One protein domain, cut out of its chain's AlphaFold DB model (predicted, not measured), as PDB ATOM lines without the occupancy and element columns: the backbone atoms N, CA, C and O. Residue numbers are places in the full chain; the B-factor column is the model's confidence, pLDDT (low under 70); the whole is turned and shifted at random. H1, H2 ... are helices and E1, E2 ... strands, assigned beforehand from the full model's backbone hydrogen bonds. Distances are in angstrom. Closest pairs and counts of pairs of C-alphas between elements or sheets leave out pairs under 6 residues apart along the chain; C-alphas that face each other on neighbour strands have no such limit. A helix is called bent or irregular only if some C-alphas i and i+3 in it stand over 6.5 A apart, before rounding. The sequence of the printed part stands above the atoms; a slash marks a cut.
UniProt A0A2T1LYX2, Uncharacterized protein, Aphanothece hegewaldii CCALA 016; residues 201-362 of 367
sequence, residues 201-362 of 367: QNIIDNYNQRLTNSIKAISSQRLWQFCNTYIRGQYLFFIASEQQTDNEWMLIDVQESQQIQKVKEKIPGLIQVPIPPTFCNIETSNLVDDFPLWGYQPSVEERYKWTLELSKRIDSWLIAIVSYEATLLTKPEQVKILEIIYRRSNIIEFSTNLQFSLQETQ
ATOM      1  N   GLN A 201     -24.816  -2.752  -4.564       88.44
ATOM      2  CA  GLN A 201     -25.798  -2.072  -5.404       88.44
ATOM      3  C   GLN A 201     -27.031  -2.952  -5.656       88.44
ATOM      4  O   GLN A 201     -28.149  -2.492  -5.443       88.44
ATOM      5  N   ASN A 202     -26.837  -4.232  -5.997       85.62
ATOM      6  CA  ASN A 202     -27.944  -5.160  -6.245       85.62
ATOM      7  C   ASN A 202     -28.841  -5.328  -5.008       85.62
ATOM      8  O   ASN A 202     -30.058  -5.373  -5.147       85.62
ATOM      9  N   ILE A 203     -28.264  -5.392  -3.801       86.69
ATOM     10  CA  ILE A 203     -29.036  -5.504  -2.549       86.69
ATOM     11  C   ILE A 203     -29.890  -4.252  -2.328       86.69
ATOM     12  O   ILE A 203     -31.073  -4.348  -2.008       86.69
ATOM     13  N   ILE A 204     -29.307  -3.065  -2.525       88.75
ATOM     14  CA  ILE A 204     -30.021  -1.792  -2.365       88.75
ATOM     15  C   ILE A 204     -31.152  -1.672  -3.393       88.75
ATOM     16  O   ILE A 204     -32.256  -1.256  -3.040       88.75
ATOM     17  N   ASP A 205     -30.903  -2.046  -4.646       86.00
ATOM     18  CA  ASP A 205     -31.905  -1.987  -5.711       86.00
ATOM     19  C   ASP A 205     -33.049  -2.973  -5.456       86.00
ATOM     20  O   ASP A 205     -34.219  -2.586  -5.515       86.00
ATOM     21  N   ASN A 206     -32.728  -4.204  -5.048       83.50
ATOM     22  CA  ASN A 206     -33.719  -5.201  -4.644       83.50
ATOM     23  C   ASN A 206     -34.553  -4.723  -3.449       83.50
ATOM     24  O   ASN A 206     -35.776  -4.868  -3.460       83.50
ATOM     25  N   TYR A 207     -33.922  -4.124  -2.435       87.94
ATOM     26  CA  TYR A 207     -34.629  -3.532  -1.299       87.94
ATOM     27  C   TYR A 207     -35.599  -2.437  -1.754       87.94
ATOM     28  O   TYR A 207     -36.767  -2.459  -1.376       87.94
ATOM     29  N   ASN A 208     -35.151  -1.506  -2.601       87.31
ATOM     30  CA  ASN A 208     -35.985  -0.399  -3.080       87.31
ATOM     31  C   ASN A 208     -37.176  -0.888  -3.902       87.31
ATOM     32  O   ASN A 208     -38.284  -0.358  -3.770       87.31
ATOM     33  N   GLN A 209     -36.952  -1.902  -4.737       84.00
ATOM     34  CA  GLN A 209     -38.008  -2.520  -5.522       84.00
ATOM     35  C   GLN A 209     -39.039  -3.186  -4.609       84.00
ATOM     36  O   GLN A 209     -40.234  -2.920  -4.745       84.00
ATOM     37  N   ARG A 210     -38.587  -3.996  -3.640       85.12
ATOM     38  CA  ARG A 210     -39.481  -4.660  -2.684       85.12
ATOM     39  C   ARG A 210     -40.248  -3.637  -1.849       85.12
ATOM     40  O   ARG A 210     -41.461  -3.737  -1.781       85.12
ATOM     41  N   LEU A 211     -39.581  -2.609  -1.319       87.81
ATOM     42  CA  LEU A 211     -40.206  -1.509  -0.575       87.81
ATOM     43  C   LEU A 211     -41.323  -0.835  -1.386       87.81
ATOM     44  O   LEU A 211     -42.430  -0.637  -0.886       87.81
ATOM     45  N   THR A 212     -41.050  -0.517  -2.653       85.94
ATOM     46  CA  THR A 212     -42.031   0.101  -3.557       85.94
ATOM     47  C   THR A 212     -43.233  -0.814  -3.777       85.94
ATOM     48  O   THR A 212     -44.380  -0.373  -3.682       85.94
ATOM     49  N   ASN A 213     -42.983  -2.097  -4.035       83.50
ATOM     50  CA  ASN A 213     -44.031  -3.090  -4.232       83.50
ATOM     51  C   ASN A 213     -44.859  -3.300  -2.950       83.50
ATOM     52  O   ASN A 213     -46.082  -3.398  -3.033       83.50
ATOM     53  N   SER A 214     -44.233  -3.277  -1.766       85.56
ATOM     54  CA  SER A 214     -44.922  -3.352  -0.470       85.56
ATOM     55  C   SER A 214     -45.893  -2.197  -0.274       85.56
ATOM     56  O   SER A 214     -47.047  -2.410   0.087       85.56
ATOM     57  N   ILE A 215     -45.441  -0.971  -0.547       87.50
ATOM     58  CA  ILE A 215     -46.253   0.244  -0.407       87.50
ATOM     59  C   ILE A 215     -47.494   0.167  -1.305       87.50
ATOM     60  O   ILE A 215     -48.611   0.457  -0.860       87.50
ATOM     61  N   LYS A 216     -47.321  -0.282  -2.555       85.06
ATOM     62  CA  LYS A 216     -48.438  -0.505  -3.485       85.06
ATOM     63  C   LYS A 216     -49.391  -1.594  -2.994       85.06
ATOM     64  O   LYS A 216     -50.605  -1.416  -3.065       85.06
ATOM     65  N   ALA A 217     -48.855  -2.706  -2.491       84.44
ATOM     66  CA  ALA A 217     -49.643  -3.839  -2.018       84.44
ATOM     67  C   ALA A 217     -50.519  -3.467  -0.814       84.44
ATOM     68  O   ALA A 217     -51.722  -3.707  -0.832       84.44
ATOM     69  N   ILE A 218     -49.941  -2.819   0.199       86.88
ATOM     70  CA  ILE A 218     -50.627  -2.453   1.449       86.88
ATOM     71  C   ILE A 218     -51.713  -1.401   1.219       86.88
ATOM     72  O   ILE A 218     -52.754  -1.418   1.873       86.88
ATOM     73  N   SER A 219     -51.507  -0.520   0.241       84.38
ATOM     74  CA  SER A 219     -52.518   0.455  -0.182       84.38
ATOM     75  C   SER A 219     -53.639  -0.179  -1.019       84.38
ATOM     76  O   SER A 219     -54.649   0.463  -1.305       84.38
ATOM     77  N   SER A 220     -53.478  -1.431  -1.457       86.31
ATOM     78  CA  SER A 220     -54.381  -2.065  -2.408       86.31
ATOM     79  C   SER A 220     -55.649  -2.589  -1.748       86.31
ATOM     80  O   SER A 220     -55.616  -3.452  -0.868       86.31
ATOM     81  N   GLN A 221     -56.802  -2.194  -2.296       85.06
ATOM     82  CA  GLN A 221     -58.067  -2.843  -1.962       85.06
ATOM     83  C   GLN A 221     -58.045  -4.339  -2.317       85.06
ATOM     84  O   GLN A 221     -58.697  -5.119  -1.638       85.06
ATOM     85  N   ARG A 222     -57.281  -4.772  -3.334       83.31
ATOM     86  CA  ARG A 222     -57.187  -6.192  -3.721       83.31
ATOM     87  C   ARG A 222     -56.590  -7.044  -2.603       83.31
ATOM     88  O   ARG A 222     -57.143  -8.099  -2.308       83.31
ATOM     89  N   LEU A 223     -55.499  -6.580  -1.991       82.50
ATOM     90  CA  LEU A 223     -54.860  -7.277  -0.874       82.50
ATOM     91  C   LEU A 223     -55.804  -7.333   0.332       82.50
ATOM     92  O   LEU A 223     -56.030  -8.405   0.881       82.50
ATOM     93  N   TRP A 224     -56.420  -6.195   0.671       85.38
ATOM     94  CA  TRP A 224     -57.424  -6.110   1.734       85.38
ATOM     95  C   TRP A 224     -58.570  -7.107   1.531       85.38
ATOM     96  O   TRP A 224     -58.861  -7.883   2.433       85.38
ATOM     97  N   GLN A 225     -59.193  -7.124   0.348       82.19
ATOM     98  CA  GLN A 225     -60.286  -8.053   0.047       82.19
ATOM     99  C   GLN A 225     -59.846  -9.496   0.243       82.19
ATOM    100  O   GLN A 225     -60.485 -10.230   0.982       82.19
ATOM    101  N   PHE A 226     -58.746  -9.881  -0.398       77.50
ATOM    102  CA  PHE A 226     -58.315 -11.268  -0.426       77.50
ATOM    103  C   PHE A 226     -57.966 -11.788   0.972       77.50
ATOM    104  O   PHE A 226     -58.459 -12.838   1.374       77.50
ATOM    105  N   CYS A 227     -57.168 -11.036   1.735       76.75
ATOM    106  CA  CYS A 227     -56.743 -11.468   3.064       76.75
ATOM    107  C   CYS A 227     -57.895 -11.521   4.074       76.75
ATOM    108  O   CYS A 227     -57.781 -12.238   5.059       76.75
ATOM    109  N   ASN A 228     -58.978 -10.768   3.856       74.56
ATOM    110  CA  ASN A 228     -60.027 -10.598   4.860       74.56
ATOM    111  C   ASN A 228     -61.356 -11.285   4.516       74.56
ATOM    112  O   ASN A 228     -62.217 -11.354   5.387       74.56
ATOM    113  N   THR A 229     -61.541 -11.828   3.308       69.31
ATOM    114  CA  THR A 229     -62.740 -12.617   2.951       69.31
ATOM    115  C   THR A 229     -62.514 -14.121   2.884       69.31
ATOM    116  O   THR A 229     -63.490 -14.869   2.854       69.31
ATOM    117  N   TYR A 230     -61.265 -14.584   2.840       59.84
ATOM    118  CA  TYR A 230     -60.966 -15.998   2.635       59.84
ATOM    119  C   TYR A 230     -60.798 -16.757   3.961       59.84
ATOM    120  O   TYR A 230     -60.174 -16.273   4.901       59.84
ATOM    121  N   ILE A 231     -61.350 -17.972   4.027       52.12
ATOM    122  CA  ILE A 231     -61.584 -18.762   5.256       52.12
ATOM    123  C   ILE A 231     -60.300 -19.340   5.890       52.12
ATOM    124  O   ILE A 231     -60.362 -20.033   6.900       52.12
ATOM    125  N   ARG A 232     -59.107 -19.099   5.346       48.91
ATOM    126  CA  ARG A 232     -57.884 -19.749   5.845       48.91
ATOM    127  C   ARG A 232     -56.781 -18.729   6.081       48.91
ATOM    128  O   ARG A 232     -56.137 -18.268   5.151       48.91
ATOM    129  N   GLY A 233     -56.569 -18.389   7.354       45.69
ATOM    130  CA  GLY A 233     -55.578 -17.425   7.850       45.69
ATOM    131  C   GLY A 233     -54.119 -17.890   7.771       45.69
ATOM    132  O   GLY A 233     -53.345 -17.621   8.681       45.69
ATOM    133  N   GLN A 234     -53.732 -18.601   6.711       52.16
ATOM    134  CA  GLN A 234     -52.384 -19.153   6.531       52.16
ATOM    135  C   GLN A 234     -51.777 -18.673   5.212       52.16
ATOM    136  O   GLN A 234     -51.244 -19.466   4.442       52.16
ATOM    137  N   TYR A 235     -51.887 -17.376   4.919       55.22
ATOM    138  CA  TYR A 235     -51.223 -16.810   3.751       55.22
ATOM    139  C   TYR A 235     -49.830 -16.333   4.097       55.22
ATOM    140  O   TYR A 235     -49.625 -15.565   5.042       55.22
ATOM    141  N   LEU A 236     -48.891 -16.747   3.259       55.06
ATOM    142  CA  LEU A 236     -47.557 -16.196   3.243       55.06
ATOM    143  C   LEU A 236     -47.487 -15.111   2.187       55.06
ATOM    144  O   LEU A 236     -47.703 -15.345   0.998       55.06
ATOM    145  N   PHE A 237     -47.224 -13.895   2.644       55.47
ATOM    146  CA  PHE A 237     -47.075 -12.741   1.787       55.47
ATOM    147  C   PHE A 237     -45.636 -12.673   1.274       55.47
ATOM    148  O   PHE A 237     -44.670 -12.697   2.042       55.47
ATOM    149  N   PHE A 238     -45.511 -12.621  -0.049       58.69
ATOM    150  CA  PHE A 238     -44.251 -12.602  -0.772       58.69
ATOM    151  C   PHE A 238     -44.194 -11.398  -1.704       58.69
ATOM    152  O   PHE A 238     -45.138 -11.104  -2.439       58.69
ATOM    153  N   ILE A 239     -43.041 -10.734  -1.729       56.09
ATOM    154  CA  ILE A 239     -42.770  -9.647  -2.666       56.09
ATOM    155  C   ILE A 239     -41.562 -10.022  -3.509       56.09
ATOM    156  O   ILE A 239     -40.432 -10.104  -3.018       56.09
ATOM    157  N   ALA A 240     -41.812 -10.230  -4.800       52.38
ATOM    158  CA  ALA A 240     -40.769 -10.524  -5.767       52.38
ATOM    159  C   ALA A 240     -39.850  -9.307  -5.957       52.38
ATOM    160  O   ALA A 240     -40.315  -8.169  -6.049       52.38
ATOM    161  N   SER A 241     -38.543  -9.555  -6.065       48.03
ATOM    162  CA  SER A 241     -37.567  -8.565  -6.545       48.03
ATOM    163  C   SER A 241     -37.423  -8.560  -8.072       48.03
ATOM    164  O   SER A 241     -36.924  -7.588  -8.629       48.03
ATOM    165  N   GLU A 242     -37.845  -9.624  -8.761       51.66
ATOM    166  CA  GLU A 242     -37.686  -9.775 -10.212       51.66
ATOM    167  C   GLU A 242     -38.907  -9.229 -10.972       51.66
ATOM    168  O   GLU A 242     -40.044  -9.572 -10.662       51.66
ATOM    169  N   GLN A 243     -38.668  -8.443 -12.029       38.62
ATOM    170  CA  GLN A 243     -39.683  -7.855 -12.924       38.62
ATOM    171  C   GLN A 243     -40.494  -8.878 -13.756       38.62
ATOM    172  O   GLN A 243     -41.234  -8.485 -14.651       38.62
ATOM    173  N   GLN A 244     -40.333 -10.188 -13.534       37.09
ATOM    174  CA  GLN A 244     -40.807 -11.225 -14.463       37.09
ATOM    175  C   GLN A 244     -42.210 -11.781 -14.192       37.09
ATOM    176  O   GLN A 244     -42.680 -12.616 -14.961       37.09
ATOM    177  N   THR A 245     -42.905 -11.335 -13.150       42.38
ATOM    178  CA  THR A 245     -44.315 -11.691 -12.955       42.38
ATOM    179  C   THR A 245     -45.168 -10.437 -12.977       42.38
ATOM    180  O   THR A 245     -44.881  -9.499 -12.240       42.38
ATOM    181  N   ASP A 246     -46.263 -10.450 -13.743       42.69
ATOM    182  CA  ASP A 246     -47.268  -9.370 -13.819       42.69
ATOM    183  C   ASP A 246     -47.900  -8.997 -12.457       42.69
ATOM    184  O   ASP A 246     -48.699  -8.066 -12.359       42.69
ATOM    185  N   ASN A 247     -47.551  -9.713 -11.385       49.84
ATOM    186  CA  ASN A 247     -47.955  -9.428 -10.020       49.84
ATOM    187  C   ASN A 247     -46.738  -8.968  -9.196       49.84
ATOM    188  O   ASN A 247     -45.810  -9.736  -8.946       49.84
ATOM    189  N   GLU A 248     -46.777  -7.708  -8.754       61.81
ATOM    190  CA  GLU A 248     -45.766  -7.039  -7.913       61.81
ATOM    191  C   GLU A 248     -45.613  -7.678  -6.512       61.81
ATOM    192  O   GLU A 248     -44.637  -7.426  -5.806       61.81
ATOM    193  N   TRP A 249     -46.575  -8.514  -6.114       66.56
ATOM    194  CA  TRP A 249     -46.648  -9.262  -4.858       66.56
ATOM    195  C   TRP A 249     -47.472 -10.542  -5.062       66.56
ATOM    196  O   TRP A 249     -48.273 -10.641  -5.992       66.56
ATOM    197  N   MET A 250     -47.287 -11.526  -4.185       65.88
ATOM    198  CA  MET A 250     -47.976 -12.813  -4.216       65.88
ATOM    199  C   MET A 250     -48.421 -13.196  -2.806       65.88
ATOM    200  O   MET A 250     -47.697 -12.977  -1.838       65.88
ATOM    201  N   LEU A 251     -49.613 -13.774  -2.700       64.00
ATOM    202  CA  LEU A 251     -50.049 -14.494  -1.511       64.00
ATOM    203  C   LEU A 251     -49.947 -15.980  -1.824       64.00
ATOM    204  O   LEU A 251     -50.488 -16.428  -2.832       64.00
ATOM    205  N   ILE A 252     -49.233 -16.708  -0.980       60.06
ATOM    206  CA  ILE A 252     -49.053 -18.149  -1.099       60.06
ATOM    207  C   ILE A 252     -49.981 -18.786  -0.078       60.06
ATOM    208  O   ILE A 252     -49.846 -18.524   1.120       60.06
ATOM    209  N   ASP A 253     -50.918 -19.601  -0.553       57.16
ATOM    210  CA  ASP A 253     -51.666 -20.501   0.320       57.16
ATOM    211  C   ASP A 253     -50.728 -21.626   0.761       57.16
ATOM    212  O   ASP A 253     -50.169 -22.342  -0.076       57.16
ATOM    213  N   VAL A 254     -50.519 -21.783   2.068       51.53
ATOM    214  CA  VAL A 254     -49.573 -22.787   2.570       51.53
ATOM    215  C   VAL A 254     -50.097 -24.223   2.419       51.53
ATOM    216  O   VAL A 254     -49.360 -25.192   2.600       51.53
ATOM    217  N   GLN A 255     -51.346 -24.399   1.999       50.09
ATOM    218  CA  GLN A 255     -51.859 -25.716   1.632       50.09
ATOM    219  C   GLN A 255     -51.447 -26.140   0.212       50.09
ATOM    220  O   GLN A 255     -51.481 -27.328  -0.109       50.09
ATOM    221  N   GLU A 256     -50.988 -25.208  -0.633       51.66
ATOM    222  CA  GLU A 256     -50.515 -25.503  -1.989       51.66
ATOM    223  C   GLU A 256     -49.001 -25.783  -2.019       51.66
ATOM    224  O   GLU A 256     -48.163 -24.914  -2.283       51.66
ATOM    225  N   SER A 257     -48.638 -27.052  -1.804       49.50
ATOM    226  CA  SER A 257     -47.250 -27.545  -1.739       49.50
ATOM    227  C   SER A 257     -46.355 -27.133  -2.925       49.50
ATOM    228  O   SER A 257     -45.165 -26.861  -2.734       49.50
ATOM    229  N   GLN A 258     -46.918 -27.024  -4.135       50.53
ATOM    230  CA  GLN A 258     -46.187 -26.663  -5.358       50.53
ATOM    231  C   GLN A 258     -45.791 -25.179  -5.427       50.53
ATOM    232  O   GLN A 258     -44.741 -24.846  -5.984       50.53
ATOM    233  N   GLN A 259     -46.605 -24.271  -4.878       49.72
ATOM    234  CA  GLN A 259     -46.287 -22.838  -4.876       49.72
ATOM    235  C   GLN A 259     -45.177 -22.526  -3.871       49.72
ATOM    236  O   GLN A 259     -44.249 -21.778  -4.177       49.72
ATOM    237  N   ILE A 260     -45.215 -23.184  -2.711       49.91
ATOM    238  CA  ILE A 260     -44.204 -23.045  -1.661       49.91
ATOM    239  C   ILE A 260     -42.818 -23.427  -2.188       49.91
ATOM    240  O   ILE A 260     -41.853 -22.719  -1.924       49.91
ATOM    241  N   GLN A 261     -42.685 -24.505  -2.967       48.69
ATOM    242  CA  GLN A 261     -41.385 -24.929  -3.508       48.69
ATOM    243  C   GLN A 261     -40.774 -23.934  -4.495       48.69
ATOM    244  O   GLN A 261     -39.577 -23.672  -4.419       48.69
ATOM    245  N   LYS A 262     -41.584 -23.309  -5.360       49.66
ATOM    246  CA  LYS A 262     -41.098 -22.252  -6.266       49.66
ATOM    247  C   LYS A 262     -40.546 -21.040  -5.513       49.66
ATOM    248  O   LYS A 262     -39.701 -20.323  -6.043       49.66
ATOM    249  N   VAL A 263     -41.024 -20.810  -4.289       48.66
ATOM    250  CA  VAL A 263     -40.586 -19.699  -3.436       48.66
ATOM    251  C   VAL A 263     -39.437 -20.105  -2.504       48.66
ATOM    252  O   VAL A 263     -38.527 -19.302  -2.298       48.66
ATOM    253  N   LYS A 264     -39.394 -21.374  -2.063       47.81
ATOM    254  CA  LYS A 264     -38.282 -21.991  -1.308       47.81
ATOM    255  C   LYS A 264     -36.929 -21.858  -2.015       47.81
ATOM    256  O   LYS A 264     -35.902 -21.766  -1.355       47.81
ATOM    257  N   GLU A 265     -36.915 -21.831  -3.346       44.72
ATOM    258  CA  GLU A 265     -35.684 -21.696  -4.137       44.72
ATOM    259  C   GLU A 265     -35.155 -20.253  -4.238       44.72
ATOM    260  O   GLU A 265     -34.047 -20.051  -4.740       44.72
ATOM    261  N   LYS A 266     -35.923 -19.241  -3.798       46.59
ATOM    262  CA  LYS A 266     -35.634 -17.834  -4.117       46.59
ATOM    263  C   LYS A 266     -35.240 -16.947  -2.933       46.59
ATOM    264  O   LYS A 266     -34.400 -16.078  -3.145       46.59
ATOM    265  N   ILE A 267     -35.816 -17.089  -1.730       51.94
ATOM    266  CA  ILE A 267     -35.590 -16.140  -0.610       51.94
ATOM    267  C   ILE A 267     -35.764 -16.844   0.760       51.94
ATOM    268  O   ILE A 267     -36.684 -17.646   0.896       51.94
ATOM    269  N   PRO A 268     -34.960 -16.532   1.800       50.75
ATOM    270  CA  PRO A 268     -35.000 -17.219   3.103       50.75
ATOM    271  C   PRO A 268     -36.165 -16.834   4.035       50.75
ATOM    272  O   PRO A 268     -36.116 -17.191   5.209       50.75
ATOM    273  N   GLY A 269     -37.182 -16.099   3.576       57.44
ATOM    274  CA  GLY A 269     -38.199 -15.547   4.473       57.44
ATOM    275  C   GLY A 269     -39.584 -15.427   3.851       57.44
ATOM    276  O   GLY A 269     -39.708 -14.909   2.740       57.44
ATOM    277  N   LEU A 270     -40.618 -15.817   4.594       62.91
ATOM    278  CA  LEU A 270     -42.031 -15.613   4.262       62.91
ATOM    279  C   LEU A 270     -42.737 -14.863   5.399       62.91
ATOM    280  O   LEU A 270     -42.409 -15.060   6.566       62.91
ATOM    281  N   ILE A 271     -43.687 -13.985   5.066       65.81
ATOM    282  CA  ILE A 271     -44.384 -13.148   6.054       65.81
ATOM    283  C   ILE A 271     -45.758 -13.741   6.330       65.81
ATOM    284  O   ILE A 271     -46.558 -13.846   5.400       65.81
ATOM    285  N   GLN A 272     -46.071 -14.057   7.585       64.31
ATOM    286  CA  GLN A 272     -47.444 -14.386   7.952       64.31
ATOM    287  C   GLN A 272     -48.305 -13.121   7.944       64.31
ATOM    288  O   GLN A 272     -47.997 -12.124   8.607       64.31
ATOM    289  N   VAL A 273     -49.397 -13.158   7.182       68.50
ATOM    290  CA  VAL A 273     -50.388 -12.077   7.161       68.50
ATOM    291  C   VAL A 273     -51.068 -11.967   8.539       68.50
ATOM    292  O   VAL A 273     -51.387 -13.006   9.119       68.50
ATOM    293  N   PRO A 274     -51.308 -10.752   9.076       69.88
ATOM    294  CA  PRO A 274     -51.987 -10.592  10.359       69.88
ATOM    295  C   PRO A 274     -53.383 -11.205  10.342       69.88
ATOM    296  O   PRO A 274     -54.056 -11.190   9.304       69.88
ATOM    297  N   ILE A 275     -53.833 -11.665  11.513       70.00
ATOM    298  CA  ILE A 275     -55.170 -12.233  11.690       70.00
ATOM    299  C   ILE A 275     -56.213 -11.238  11.149       70.00
ATOM    300  O   ILE A 275     -56.229 -10.074  11.568       70.00
ATOM    301  N   PRO A 276     -57.060 -11.655  10.194       72.19
ATOM    302  CA  PRO A 276     -58.078 -10.779   9.637       72.19
ATOM    303  C   PRO A 276     -59.114 -10.372  10.697       72.19
ATOM    304  O   PRO A 276     -59.497 -11.216  11.506       72.19
ATOM    305  N   PRO A 277     -59.678  -9.149  10.663       72.31
ATOM    306  CA  PRO A 277     -60.754  -8.742  11.576       72.31
ATOM    307  C   PRO A 277     -62.032  -9.588  11.458       72.31
ATOM    308  O   PRO A 277     -62.898  -9.529  12.319       72.31
ATOM    309  N   THR A 278     -62.172 -10.369  10.383       67.50
ATOM    310  CA  THR A 278     -63.268 -11.329  10.190       67.50
ATOM    311  C   THR A 278     -63.147 -12.590  11.049       67.50
ATOM    312  O   THR A 278     -64.092 -13.383  11.073       67.50
ATOM    313  N   PHE A 279     -62.028 -12.781  11.756       64.81
ATOM    314  CA  PHE A 279     -61.828 -13.858  12.722       64.81
ATOM    315  C   PHE A 279     -62.109 -13.367  14.151       64.81
ATOM    316  O   PHE A 279     -61.639 -12.309  14.567       64.81
ATOM    317  N   CYS A 280     -62.872 -14.148  14.921       52.16
ATOM    318  CA  CYS A 280     -63.097 -13.879  16.340       52.16
ATOM    319  C   CYS A 280     -61.819 -14.141  17.150       52.16
ATOM    320  O   CYS A 280     -61.233 -15.217  17.052       52.16
ATOM    321  N   ASN A 281     -61.445 -13.201  18.024       43.09
ATOM    322  CA  ASN A 281     -60.491 -13.468  19.100       43.09
ATOM    323  C   ASN A 281     -61.092 -14.514  20.056       43.09
ATOM    324  O   ASN A 281     -62.135 -14.282  20.671       43.09
ATOM    325  N   ILE A 282     -60.405 -15.646  20.198       40.03
ATOM    326  CA  ILE A 282     -60.823 -16.844  20.948       40.03
ATOM    327  C   ILE A 282     -61.019 -16.577  22.459       40.03
ATOM    328  O   ILE A 282     -61.662 -17.361  23.152       40.03
ATOM    329  N   GLU A 283     -60.573 -15.436  22.993       39.16
ATOM    330  CA  GLU A 283     -60.659 -15.133  24.433       39.16
ATOM    331  C   GLU A 283     -62.088 -14.967  24.994       39.16
ATOM    332  O   GLU A 283     -62.248 -14.851  26.210       39.16
ATOM    333  N   THR A 284     -63.141 -14.952  24.166       36.12
ATOM    334  CA  THR A 284     -64.510 -14.647  24.639       36.12
ATOM    335  C   THR A 284     -65.608 -15.658  24.302       36.12
ATOM    336  O   THR A 284     -66.740 -15.452  24.741       36.12
ATOM    337  N   SER A 285     -65.333 -16.778  23.625       34.72
ATOM    338  CA  SER A 285     -66.402 -17.730  23.285       34.72
ATOM    339  C   SER A 285     -66.021 -19.192  23.509       34.72
ATOM    340  O   SER A 285     -65.379 -19.818  22.674       34.72
ATOM    341  N   ASN A 286     -66.540 -19.775  24.594       37.16
ATOM    342  CA  ASN A 286     -66.597 -21.225  24.838       37.16
ATOM    343  C   ASN A 286     -67.594 -21.949  23.903       37.16
ATOM    344  O   ASN A 286     -68.305 -22.858  24.329       37.16
ATOM    345  N   LEU A 287     -67.716 -21.530  22.643       37.88
ATOM    346  CA  LEU A 287     -68.683 -22.084  21.701       37.88
ATOM    347  C   LEU A 287     -68.023 -22.333  20.345       37.88
ATOM    348  O   LEU A 287     -67.834 -21.410  19.568       37.88
ATOM    349  N   VAL A 288     -67.677 -23.607  20.150       37.81
ATOM    350  CA  VAL A 288     -67.943 -24.450  18.973       37.81
ATOM    351  C   VAL A 288     -67.734 -23.808  17.589       37.81
ATOM    352  O   VAL A 288     -68.520 -22.978  17.146       37.81
ATOM    353  N   ASP A 289     -66.740 -24.373  16.902       41.28
ATOM    354  CA  ASP A 289     -66.458 -24.382  15.462       41.28
ATOM    355  C   ASP A 289     -65.915 -23.093  14.815       41.28
ATOM    356  O   ASP A 289     -66.605 -22.095  14.607       41.28
ATOM    357  N   ASP A 290     -64.643 -23.199  14.420       44.88
ATOM    358  CA  ASP A 290     -63.832 -22.254  13.653       44.88
ATOM    359  C   ASP A 290     -64.522 -21.826  12.347       44.88
ATOM    360  O   ASP A 290     -64.404 -22.487  11.312       44.88
ATOM    361  N   PHE A 291     -65.235 -20.698  12.356       51.34
ATOM    362  CA  PHE A 291     -65.795 -20.112  11.139       51.34
ATOM    363  C   PHE A 291     -65.523 -18.606  11.057       51.34
ATOM    364  O   PHE A 291     -65.716 -17.889  12.041       51.34
ATOM    365  N   PRO A 292     -65.123 -18.083   9.882       56.78
ATOM    366  CA  PRO A 292     -65.091 -16.647   9.655       56.78
ATOM    367  C   PRO A 292     -66.502 -16.078   9.796       56.78
ATOM    368  O   PRO A 292     -67.490 -16.719   9.420       56.78
ATOM    369  N   LEU A 293     -66.595 -14.850  10.307       64.62
ATOM    370  CA  LEU A 293     -67.855 -14.121  10.428       64.62
ATOM    371  C   LEU A 293     -68.363 -13.712   9.036       64.62
ATOM    372  O   LEU A 293     -68.197 -12.574   8.599       64.62
ATOM    373  N   TRP A 294     -68.974 -14.643   8.306       65.44
ATOM    374  CA  TRP A 294     -69.558 -14.374   6.995       65.44
ATOM    375  C   TRP A 294     -70.508 -13.176   7.041       65.44
ATOM    376  O   TRP A 294     -71.433 -13.120   7.850       65.44
ATOM    377  N   GLY A 295     -70.294 -12.216   6.140       68.62
ATOM    378  CA  GLY A 295     -71.090 -10.990   6.084       68.62
ATOM    379  C   GLY A 295     -70.638  -9.890   7.047       68.62
ATOM    380  O   GLY A 295     -71.177  -8.786   6.971       68.62
ATOM    381  N   TYR A 296     -69.632 -10.135   7.893       80.56
ATOM    382  CA  TYR A 296     -69.010  -9.091   8.701       80.56
ATOM    383  C   TYR A 296     -68.356  -8.024   7.814       80.56
ATOM    384  O   TYR A 296     -67.811  -8.308   6.744       80.56
ATOM    385  N   GLN A 297     -68.444  -6.772   8.254       85.56
ATOM    386  CA  GLN A 297     -67.883  -5.619   7.563       85.56
ATOM    387  C   GLN A 297     -66.966  -4.879   8.535       85.56
ATOM    388  O   GLN A 297     -67.477  -4.258   9.470       85.56
ATOM    389  N   PRO A 298     -65.638  -4.939   8.337       85.75
ATOM    390  CA  PRO A 298     -64.697  -4.273   9.221       85.75
ATOM    391  C   PRO A 298     -64.872  -2.753   9.194       85.75
ATOM    392  O   PRO A 298     -65.190  -2.138   8.166       85.75
ATOM    393  N   SER A 299     -64.609  -2.136  10.338       89.50
ATOM    394  CA  SER A 299     -64.523  -0.690  10.490       89.50
ATOM    395  C   SER A 299     -63.256  -0.115   9.842       89.50
ATOM    396  O   SER A 299     -62.305  -0.823   9.496       89.50
ATOM    397  N   VAL A 300     -63.225   1.215   9.703       89.88
ATOM    398  CA  VAL A 300     -62.023   1.950   9.264       89.88
ATOM    399  C   VAL A 300     -60.870   1.736  10.241       89.88
ATOM    400  O   VAL A 300     -59.730   1.570   9.814       89.88
ATOM    401  N   GLU A 301     -61.169   1.687  11.538       90.38
ATOM    402  CA  GLU A 301     -60.176   1.463  12.585       90.38
ATOM    403  C   GLU A 301     -59.544   0.071  12.479       90.38
ATOM    404  O   GLU A 301     -58.325  -0.055  12.563       90.38
ATOM    405  N   GLU A 302     -60.342  -0.971  12.241       88.06
ATOM    406  CA  GLU A 302     -59.841  -2.343  12.084       88.06
ATOM    407  C   GLU A 302     -58.987  -2.504  10.830       88.06
ATOM    408  O   GLU A 302     -57.906  -3.088  10.903       88.06
ATOM    409  N   ARG A 303     -59.407  -1.918   9.700       89.00
ATOM    410  CA  ARG A 303     -58.568  -1.870   8.494       89.00
ATOM    411  C   ARG A 303     -57.247  -1.157   8.766       89.00
ATOM    412  O   ARG A 303     -56.196  -1.648   8.367       89.00
ATOM    413  N   TYR A 304     -57.292  -0.018   9.452       90.44
ATOM    414  CA  TYR A 304     -56.096   0.750   9.778       90.44
ATOM    415  C   TYR A 304     -55.136  -0.038  10.678       90.44
ATOM    416  O   TYR A 304     -53.960  -0.163  10.342       90.44
ATOM    417  N   LYS A 305     -55.633  -0.644  11.764       88.81
ATOM    418  CA  LYS A 305     -54.829  -1.488  12.665       88.81
ATOM    419  C   LYS A 305     -54.203  -2.673  11.932       88.81
ATOM    420  O   LYS A 305     -53.006  -2.899  12.076       88.81
ATOM    421  N   TRP A 306     -54.981  -3.379  11.111       87.69
ATOM    422  CA  TRP A 306     -54.487  -4.501  10.312       87.69
ATOM    423  C   TRP A 306     -53.390  -4.065   9.332       87.69
ATOM    424  O   TRP A 306     -52.358  -4.723   9.216       87.69
ATOM    425  N   THR A 307     -53.573  -2.919   8.667       90.06
ATOM    426  CA  THR A 307     -52.562  -2.340   7.776       90.06
ATOM    427  C   THR A 307     -51.276  -2.000   8.526       90.06
ATOM    428  O   THR A 307     -50.205  -2.370   8.054       90.06
ATOM    429  N   LEU A 308     -51.352  -1.330   9.682       90.56
ATOM    430  CA  LEU A 308     -50.161  -1.006  10.472       90.56
ATOM    431  C   LEU A 308     -49.413  -2.269  10.909       90.56
ATOM    432  O   LEU A 308     -48.193  -2.329  10.782       90.56
ATOM    433  N   GLU A 309     -50.134  -3.289  11.363       86.69
ATOM    434  CA  GLU A 309     -49.544  -4.561  11.776       86.69
ATOM    435  C   GLU A 309     -48.840  -5.273  10.610       86.69
ATOM    436  O   GLU A 309     -47.673  -5.659  10.718       86.69
ATOM    437  N   LEU A 310     -49.487  -5.357   9.442       85.62
ATOM    438  CA  LEU A 310     -48.860  -5.918   8.244       85.62
ATOM    439  C   LEU A 310     -47.604  -5.124   7.842       85.62
ATOM    440  O   LEU A 310     -46.581  -5.717   7.498       85.62
ATOM    441  N   SER A 311     -47.644  -3.794   7.929       89.62
ATOM    442  CA  SER A 311     -46.500  -2.930   7.627       89.62
ATOM    443  C   SER A 311     -45.309  -3.188   8.547       89.62
ATOM    444  O   SER A 311     -44.188  -3.301   8.050       89.62
ATOM    445  N   LYS A 312     -45.536  -3.370   9.856       86.56
ATOM    446  CA  LYS A 312     -44.466  -3.724  10.807       86.56
ATOM    447  C   LYS A 312     -43.787  -5.040  10.434       86.56
ATOM    448  O   LYS A 312     -42.557  -5.144  10.478       86.56
ATOM    449  N   ARG A 313     -44.580  -6.045  10.055       83.69
ATOM    450  CA  ARG A 313     -44.081  -7.367   9.651       83.69
ATOM    451  C   ARG A 313     -43.284  -7.296   8.348       83.69
ATOM    452  O   ARG A 313     -42.201  -7.875   8.273       83.69
ATOM    453  N   ILE A 314     -43.760  -6.539   7.355       85.00
ATOM    454  CA  ILE A 314     -43.044  -6.370   6.081       85.00
ATOM    455  C   ILE A 314     -41.739  -5.592   6.270       85.00
ATOM    456  O   ILE A 314     -40.717  -6.022   5.738       85.00
ATOM    457  N   ASP A 315     -41.733  -4.504   7.046       87.75
ATOM    458  CA  ASP A 315     -40.498  -3.767   7.357       87.75
ATOM    459  C   ASP A 315     -39.444  -4.691   7.981       87.75
ATOM    460  O   ASP A 315     -38.281  -4.702   7.579       87.75
ATOM    461  N   SER A 316     -39.870  -5.531   8.918       84.94
ATOM    462  CA  SER A 316     -39.000  -6.472   9.627       84.94
ATOM    463  C   SER A 316     -38.467  -7.575   8.712       84.94
ATOM    464  O   SER A 316     -37.276  -7.886   8.739       84.94
ATOM    465  N   TRP A 317     -39.311  -8.106   7.828       83.50
ATOM    466  CA  TRP A 317     -38.888  -9.051   6.798       83.50
ATOM    467  C   TRP A 317     -37.887  -8.437   5.814       83.50
ATOM    468  O   TRP A 317     -36.876  -9.067   5.510       83.50
ATOM    469  N   LEU A 318     -38.100  -7.197   5.358       85.69
ATOM    470  CA  LEU A 318     -37.157  -6.515   4.465       85.69
ATOM    471  C   LEU A 318     -35.762  -6.404   5.094       85.69
ATOM    472  O   LEU A 318     -34.766  -6.662   4.415       85.69
ATOM    473  N   ILE A 319     -35.688  -6.075   6.390       86.38
ATOM    474  CA  ILE A 319     -34.421  -6.035   7.133       86.38
ATOM    475  C   ILE A 319     -33.764  -7.411   7.205       86.38
ATOM    476  O   ILE A 319     -32.550  -7.511   7.018       86.38
ATOM    477  N   ALA A 320     -34.534  -8.471   7.436       81.56
ATOM    478  CA  ALA A 320     -34.003  -9.827   7.435       81.56
ATOM    479  C   ALA A 320     -33.427 -10.239   6.079       81.56
ATOM    480  O   ALA A 320     -32.309 -10.748   6.028       81.56
ATOM    481  N   ILE A 321     -34.147  -9.983   4.983       79.75
ATOM    482  CA  ILE A 321     -33.671 -10.342   3.643       79.75
ATOM    483  C   ILE A 321     -32.387  -9.591   3.307       79.75
ATOM    484  O   ILE A 321     -31.412 -10.202   2.880       79.75
ATOM    485  N   VAL A 322     -32.342  -8.286   3.566       85.75
ATOM    486  CA  VAL A 322     -31.132  -7.477   3.376       85.75
ATOM    487  C   VAL A 322     -29.981  -8.007   4.224       85.75
ATOM    488  O   VAL A 322     -28.857  -8.119   3.738       85.75
ATOM    489  N   SER A 323     -30.251  -8.332   5.491       83.75
ATOM    490  CA  SER A 323     -29.232  -8.842   6.411       83.75
ATOM    491  C   SER A 323     -28.656 -10.163   5.918       83.75
ATOM    492  O   SER A 323     -27.442 -10.342   6.005       83.75
ATOM    493  N   TYR A 324     -29.498 -11.027   5.344       79.75
ATOM    494  CA  TYR A 324     -29.098 -12.295   4.748       79.75
ATOM    495  C   TYR A 324     -28.272 -12.097   3.476       79.75
ATOM    496  O   TYR A 324     -27.155 -12.606   3.386       79.75
ATOM    497  N   GLU A 325     -28.778 -11.319   2.511       80.38
ATOM    498  CA  GLU A 325     -28.084 -11.033   1.246       80.38
ATOM    499  C   GLU A 325     -26.704 -10.400   1.506       80.38
ATOM    500  O   GLU A 325     -25.723 -10.701   0.823       80.38
ATOM    501  N   ALA A 326     -26.602  -9.573   2.552       84.44
ATOM    502  CA  ALA A 326     -25.362  -8.925   2.952       84.44
ATOM    503  C   ALA A 326     -24.374  -9.860   3.681       84.44
ATOM    504  O   ALA A 326     -23.203  -9.503   3.796       84.44
ATOM    505  N   THR A 327     -24.768 -11.062   4.135       79.75
ATOM    506  CA  THR A 327     -23.840 -12.005   4.809       79.75
ATOM    507  C   THR A 327     -22.650 -12.418   3.939       79.75
ATOM    508  O   THR A 327     -21.609 -12.807   4.474       79.75
ATOM    509  N   LEU A 328     -22.788 -12.314   2.612       77.62
ATOM    510  CA  LEU A 328     -21.737 -12.600   1.633       77.62
ATOM    511  C   LEU A 328     -20.775 -11.421   1.398       77.62
ATOM    512  O   LEU A 328     -19.774 -11.584   0.704       77.62
ATOM    513  N   LEU A 329     -21.063 -10.247   1.964       83.19
ATOM    514  CA  LEU A 329     -20.248  -9.038   1.838       83.19
ATOM    515  C   LEU A 329     -19.313  -8.851   3.037       83.19
ATOM    516  O   LEU A 329     -19.468  -9.484   4.085       83.19
ATOM    517  N   THR A 330     -18.347  -7.941   2.913       84.81
ATOM    518  CA  THR A 330     -17.472  -7.571   4.033       84.81
ATOM    519  C   THR A 330     -18.245  -6.799   5.109       84.81
ATOM    520  O   THR A 330     -19.227  -6.117   4.817       84.81
ATOM    521  N   LYS A 331     -17.798  -6.851   6.371       83.19
ATOM    522  CA  LYS A 331     -18.461  -6.135   7.480       83.19
ATOM    523  C   LYS A 331     -18.653  -4.628   7.206       83.19
ATOM    524  O   LYS A 331     -19.758  -4.147   7.445       83.19
ATOM    525  N   PRO A 332     -17.675  -3.879   6.653       88.00
ATOM    526  CA  PRO A 332     -17.891  -2.475   6.292       88.00
ATOM    527  C   PRO A 332     -18.997  -2.264   5.247       88.00
ATOM    528  O   PRO A 332     -19.766  -1.310   5.344       88.00
ATOM    529  N   GLU A 333     -19.111  -3.154   4.259       88.81
ATOM    530  CA  GLU A 333     -20.180  -3.095   3.252       88.81
ATOM    531  C   GLU A 333     -21.544  -3.420   3.864       88.81
ATOM    532  O   GLU A 333     -22.516  -2.714   3.597       88.81
ATOM    533  N   GLN A 334     -21.605  -4.436   4.732       86.81
ATOM    534  CA  GLN A 334     -22.808  -4.770   5.493       86.81
ATOM    535  C   GLN A 334     -23.295  -3.567   6.299       86.81
ATOM    536  O   GLN A 334     -24.476  -3.233   6.226       86.81
ATOM    537  N   VAL A 335     -22.384  -2.897   7.019       85.31
ATOM    538  CA  VAL A 335     -22.690  -1.701   7.816       85.31
ATOM    539  C   VAL A 335     -23.285  -0.607   6.929       85.31
ATOM    540  O   VAL A 335     -24.370  -0.097   7.198       85.31
ATOM    541  N   LYS A 336     -22.622  -0.312   5.810       88.75
ATOM    542  CA  LYS A 336     -23.017   0.754   4.886       88.75
ATOM    543  C   LYS A 336     -24.392   0.537   4.241       88.75
ATOM    544  O   LYS A 336     -25.164   1.486   4.127       88.75
ATOM    545  N   ILE A 337     -24.718  -0.683   3.806       89.75
ATOM    546  CA  ILE A 337     -26.034  -1.010   3.208       89.75
ATOM    547  C   ILE A 337     -27.158  -0.718   4.189       89.75
ATOM    548  O   ILE A 337     -28.165  -0.086   3.874       89.75
ATOM    549  N   LEU A 338     -26.956  -1.204   5.394       85.81
ATOM    550  CA  LEU A 338     -27.901  -1.124   6.475       85.81
ATOM    551  C   LEU A 338     -28.094   0.327   6.949       85.81
ATOM    552  O   LEU A 338     -29.231   0.751   7.132       85.81
ATOM    553  N   GLU A 339     -27.032   1.137   7.028       85.12
ATOM    554  CA  GLU A 339     -27.147   2.589   7.243       85.12
ATOM    555  C   GLU A 339     -27.984   3.281   6.155       85.12
ATOM    556  O   GLU A 339     -28.816   4.138   6.460       85.12
ATOM    557  N   ILE A 340     -27.781   2.920   4.882       88.38
ATOM    558  CA  ILE A 340     -28.560   3.469   3.760       88.38
ATOM    559  C   ILE A 340     -30.042   3.123   3.920       88.38
ATOM    560  O   ILE A 340     -30.898   3.978   3.690       88.38
ATOM    561  N   ILE A 341     -30.346   1.888   4.309       88.00
ATOM    562  CA  ILE A 341     -31.713   1.388   4.457       88.00
ATOM    563  C   ILE A 341     -32.425   2.042   5.638       88.00
ATOM    564  O   ILE A 341     -33.508   2.587   5.449       88.00
ATOM    565  N   TYR A 342     -31.805   2.092   6.816       84.62
ATOM    566  CA  TYR A 342     -32.430   2.667   8.013       84.62
ATOM    567  C   TYR A 342     -32.638   4.185   7.933       84.62
ATOM    568  O   TYR A 342     -33.496   4.740   8.618       84.62
ATOM    569  N   ARG A 343     -31.886   4.889   7.079       85.38
ATOM    570  CA  ARG A 343     -32.125   6.318   6.810       85.38
ATOM    571  C   ARG A 343     -33.362   6.564   5.946       85.38
ATOM    572  O   ARG A 343     -33.913   7.670   5.975       85.38
ATOM    573  N   ARG A 344     -33.808   5.574   5.169       85.75
ATOM    574  CA  ARG A 344     -35.019   5.694   4.347       85.75
ATOM    575  C   ARG A 344     -36.263   5.693   5.226       85.75
ATOM    576  O   ARG A 344     -36.226   5.298   6.385       85.75
ATOM    577  N   SER A 345     -37.359   6.201   4.676       86.38
ATOM    578  CA  SER A 345     -38.663   5.995   5.294       86.38
ATOM    579  C   SER A 345     -39.106   4.560   5.074       86.38
ATOM    580  O   SER A 345     -38.965   4.031   3.968       86.38
ATOM    581  N   ASN A 346     -39.580   3.936   6.144       87.88
ATOM    582  CA  ASN A 346     -40.060   2.567   6.127       87.88
ATOM    583  C   ASN A 346     -41.574   2.524   5.872       87.88
ATOM    584  O   ASN A 346     -42.241   3.553   5.731       87.88
ATOM    585  N   ILE A 347     -42.113   1.324   5.724       90.81
ATOM    586  CA  ILE A 347     -43.499   1.113   5.322       90.81
ATOM    587  C   ILE A 347     -44.449   1.574   6.423       90.81
ATOM    588  O   ILE A 347     -45.497   2.142   6.109       90.81
ATOM    589  N   ILE A 348     -44.102   1.380   7.698       90.12
ATOM    590  CA  ILE A 348     -44.939   1.856   8.801       90.12
ATOM    591  C   ILE A 348     -45.057   3.389   8.798       90.12
ATOM    592  O   ILE A 348     -46.173   3.889   8.903       90.12
ATOM    593  N   GLU A 349     -43.966   4.131   8.546       89.88
ATOM    594  CA  GLU A 349     -43.987   5.602   8.395       89.88
ATOM    595  C   GLU A 349     -44.900   6.057   7.242       89.88
ATOM    596  O   GLU A 349     -45.567   7.091   7.321       89.88
ATOM    597  N   PHE A 350     -44.945   5.294   6.150       91.62
ATOM    598  CA  PHE A 350     -45.893   5.550   5.068       91.62
ATOM    599  C   PHE A 350     -47.333   5.243   5.507       91.62
ATOM    600  O   PHE A 350     -48.242   6.047   5.306       91.62
ATOM    601  N   SER A 351     -47.532   4.093   6.150       91.00
ATOM    602  CA  SER A 351     -48.848   3.552   6.500       91.00
ATOM    603  C   SER A 351     -49.569   4.378   7.556       91.00
ATOM    604  O   SER A 351     -50.791   4.496   7.506       91.00
ATOM    605  N   THR A 352     -48.833   5.020   8.467       88.88
ATOM    606  CA  THR A 352     -49.415   5.940   9.452       88.88
ATOM    607  C   THR A 352     -50.132   7.124   8.806       88.88
ATOM    608  O   THR A 352     -51.051   7.670   9.410       88.88
ATOM    609  N   ASN A 353     -49.748   7.487   7.578       90.06
ATOM    610  CA  ASN A 353     -50.338   8.585   6.812       90.06
ATOM    611  C   ASN A 353     -51.465   8.137   5.863       90.06
ATOM    612  O   ASN A 353     -52.046   8.977   5.173       90.06
ATOM    613  N   LEU A 354     -51.780   6.838   5.803       89.62
ATOM    614  CA  LEU A 354     -52.887   6.344   4.989       89.62
ATOM    615  C   LEU A 354     -54.230   6.761   5.591       89.62
ATOM    616  O   LEU A 354     -54.453   6.686   6.797       89.62
ATOM    617  N   GLN A 355     -55.146   7.158   4.714       89.75
ATOM    618  CA  GLN A 355     -56.538   7.418   5.055       89.75
ATOM    619  C   GLN A 355     -57.405   6.407   4.321       89.75
ATOM    620  O   GLN A 355     -57.278   6.250   3.108       89.75
ATOM    621  N   PHE A 356     -58.283   5.729   5.056       89.12
ATOM    622  CA  PHE A 356     -59.225   4.778   4.485       89.12
ATOM    623  C   PHE A 356     -60.648   5.300   4.624       89.12
ATOM    624  O   PHE A 356     -61.080   5.718   5.698       89.12
ATOM    625  N   SER A 357     -61.390   5.248   3.527       89.12
ATOM    626  CA  SER A 357     -62.827   5.483   3.519       89.12
ATOM    627  C   SER A 357     -63.594   4.238   3.971       89.12
ATOM    628  O   SER A 357     -63.121   3.110   3.839       89.12
ATOM    629  N   LEU A 358     -64.836   4.422   4.431       86.88
ATOM    630  CA  LEU A 358     -65.731   3.304   4.754       86.88
ATOM    631  C   LEU A 358     -65.963   2.379   3.546       86.88
ATOM    632  O   LEU A 358     -66.095   1.171   3.712       86.88
ATOM    633  N   GLN A 359     -65.992   2.924   2.325       87.56
ATOM    634  CA  GLN A 359     -66.159   2.131   1.104       87.56
ATOM    635  C   GLN A 359     -64.979   1.182   0.875       87.56
ATOM    636  O   GLN A 359     -65.159   0.062   0.398       87.56
ATOM    637  N   GLU A 360     -63.771   1.616   1.220       84.75
ATOM    638  CA  GLU A 360     -62.575   0.798   1.091       84.75
ATOM    639  C   GLU A 360     -62.568  -0.353   2.105       84.75
ATOM    640  O   GLU A 360     -62.073  -1.431   1.775       84.75
ATOM    641  N   THR A 361     -63.166  -0.191   3.291       84.31
ATOM    642  CA  THR A 361     -63.245  -1.273   4.290       84.31
ATOM    643  C   THR A 361     -64.202  -2.391   3.885       84.31
ATOM    644  O   THR A 361     -64.003  -3.527   4.313       84.31
ATOM    645  N   GLN A 362     -65.188  -2.103   3.027       86.69
ATOM    646  CA  GLN A 362     -66.242  -3.059   2.693       86.69
ATOM    647  C   GLN A 362     -65.688  -4.299   2.001       86.69
ATOM    648  O   GLN A 362     -65.089  -4.195   0.934       86.69
TER     649      GLN A 362
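Overview. This is residues 201 to 362 of the 367 residues of an uncharacterized protein of Aphanothece hegewaldii CCALA 016 (UniProt A0A2T1LYX2). A long helix, H4, runs through the model with H1 side by side with it, opposite ways, while H5 folds back from its last end as a helical hairpin and H6 packs on both H1 and H4. A small sheet of three strands packs on H4 with one face and bears the short helix H3 on the other; residues 283 to 289, in a long loop before H4, stick out. The printed part has 162 residues with seven named helices and three named strands, in the order H1 H2 E1 E2 H3 E3 H4 H5 H6 H7. The sheet, in the order E2 E1 E3, is antiparallel and the class is mostly helix. The whole is compact, with a radius of gyration of the C-alphas of 17.4 A and spans of 56 by 37 by 33 A.

Along the chain. H1, residues 201 to 218, begins at C-alpha 201 (-25.798, -2.072, -5.404) and is 25.8 A long. H2 is residues 221 to 229, E1 235 to 238, E2 250 to 253, H3 257 to 264 and E3 269 to 272. H4, residues 300 to 328, is 43.5 A long, from C-alpha 300 (-62.023, 1.950, 9.264); it is irregular, but only just, with C-alphas 325 and 328 6.55 A apart. H5, residues 331 to 343, is 18.5 A long. H6 is residues 347 to 351, and H7, residues 358 to 361, ends at C-alpha 361 (-63.245, -1.273, 4.290).

Arrangement. H4 is the hub. It touches H1 at a shallow tilt of 13 degrees, opposite ways; their closest C-alphas, of Ile 203 and Val 322, are 6.6 A apart. H4 and H5 touch, closest at C-alphas 326 and 334, 5.5 A. H6 touches H4, C-alphas 311 and 348 being closest at 5.2 A, and H7 only just touches H4, with 3 pairs of C-alphas within 8 A. E2 and E1 form a hairpin, with N 236 and O 252 2.9 A apart; E1 and E3 have N 237 and O 271 at 2.8 A. H4 lies over E3, along the strands, and H3 is on the opposite face at a height over the sheet of 8.7 A. E2, H3 and E3 form a split strand-helix-strand unit, two strands running the same way with E1 between them, and its crossover is right-handed. H2 only grazes the sheet, with residues 223 to 227. In H1, H2, H5 and H6 every O i to N i+4 pair is within hydrogen-bond range; H3 has 3 of 4 and H4 24 of 25, and H7 is too short for such a pair.

Size, cuts and confidence. The C-alphas farthest apart, of Leu 287 and Pro 332, are 56.6 A apart. The printed part has no cut; the links E1 to E2 and E3 to H4 are long. The mean pLDDT of the printed part is 72.5, and residues 229 to 274 and 278 to 295 are under 70.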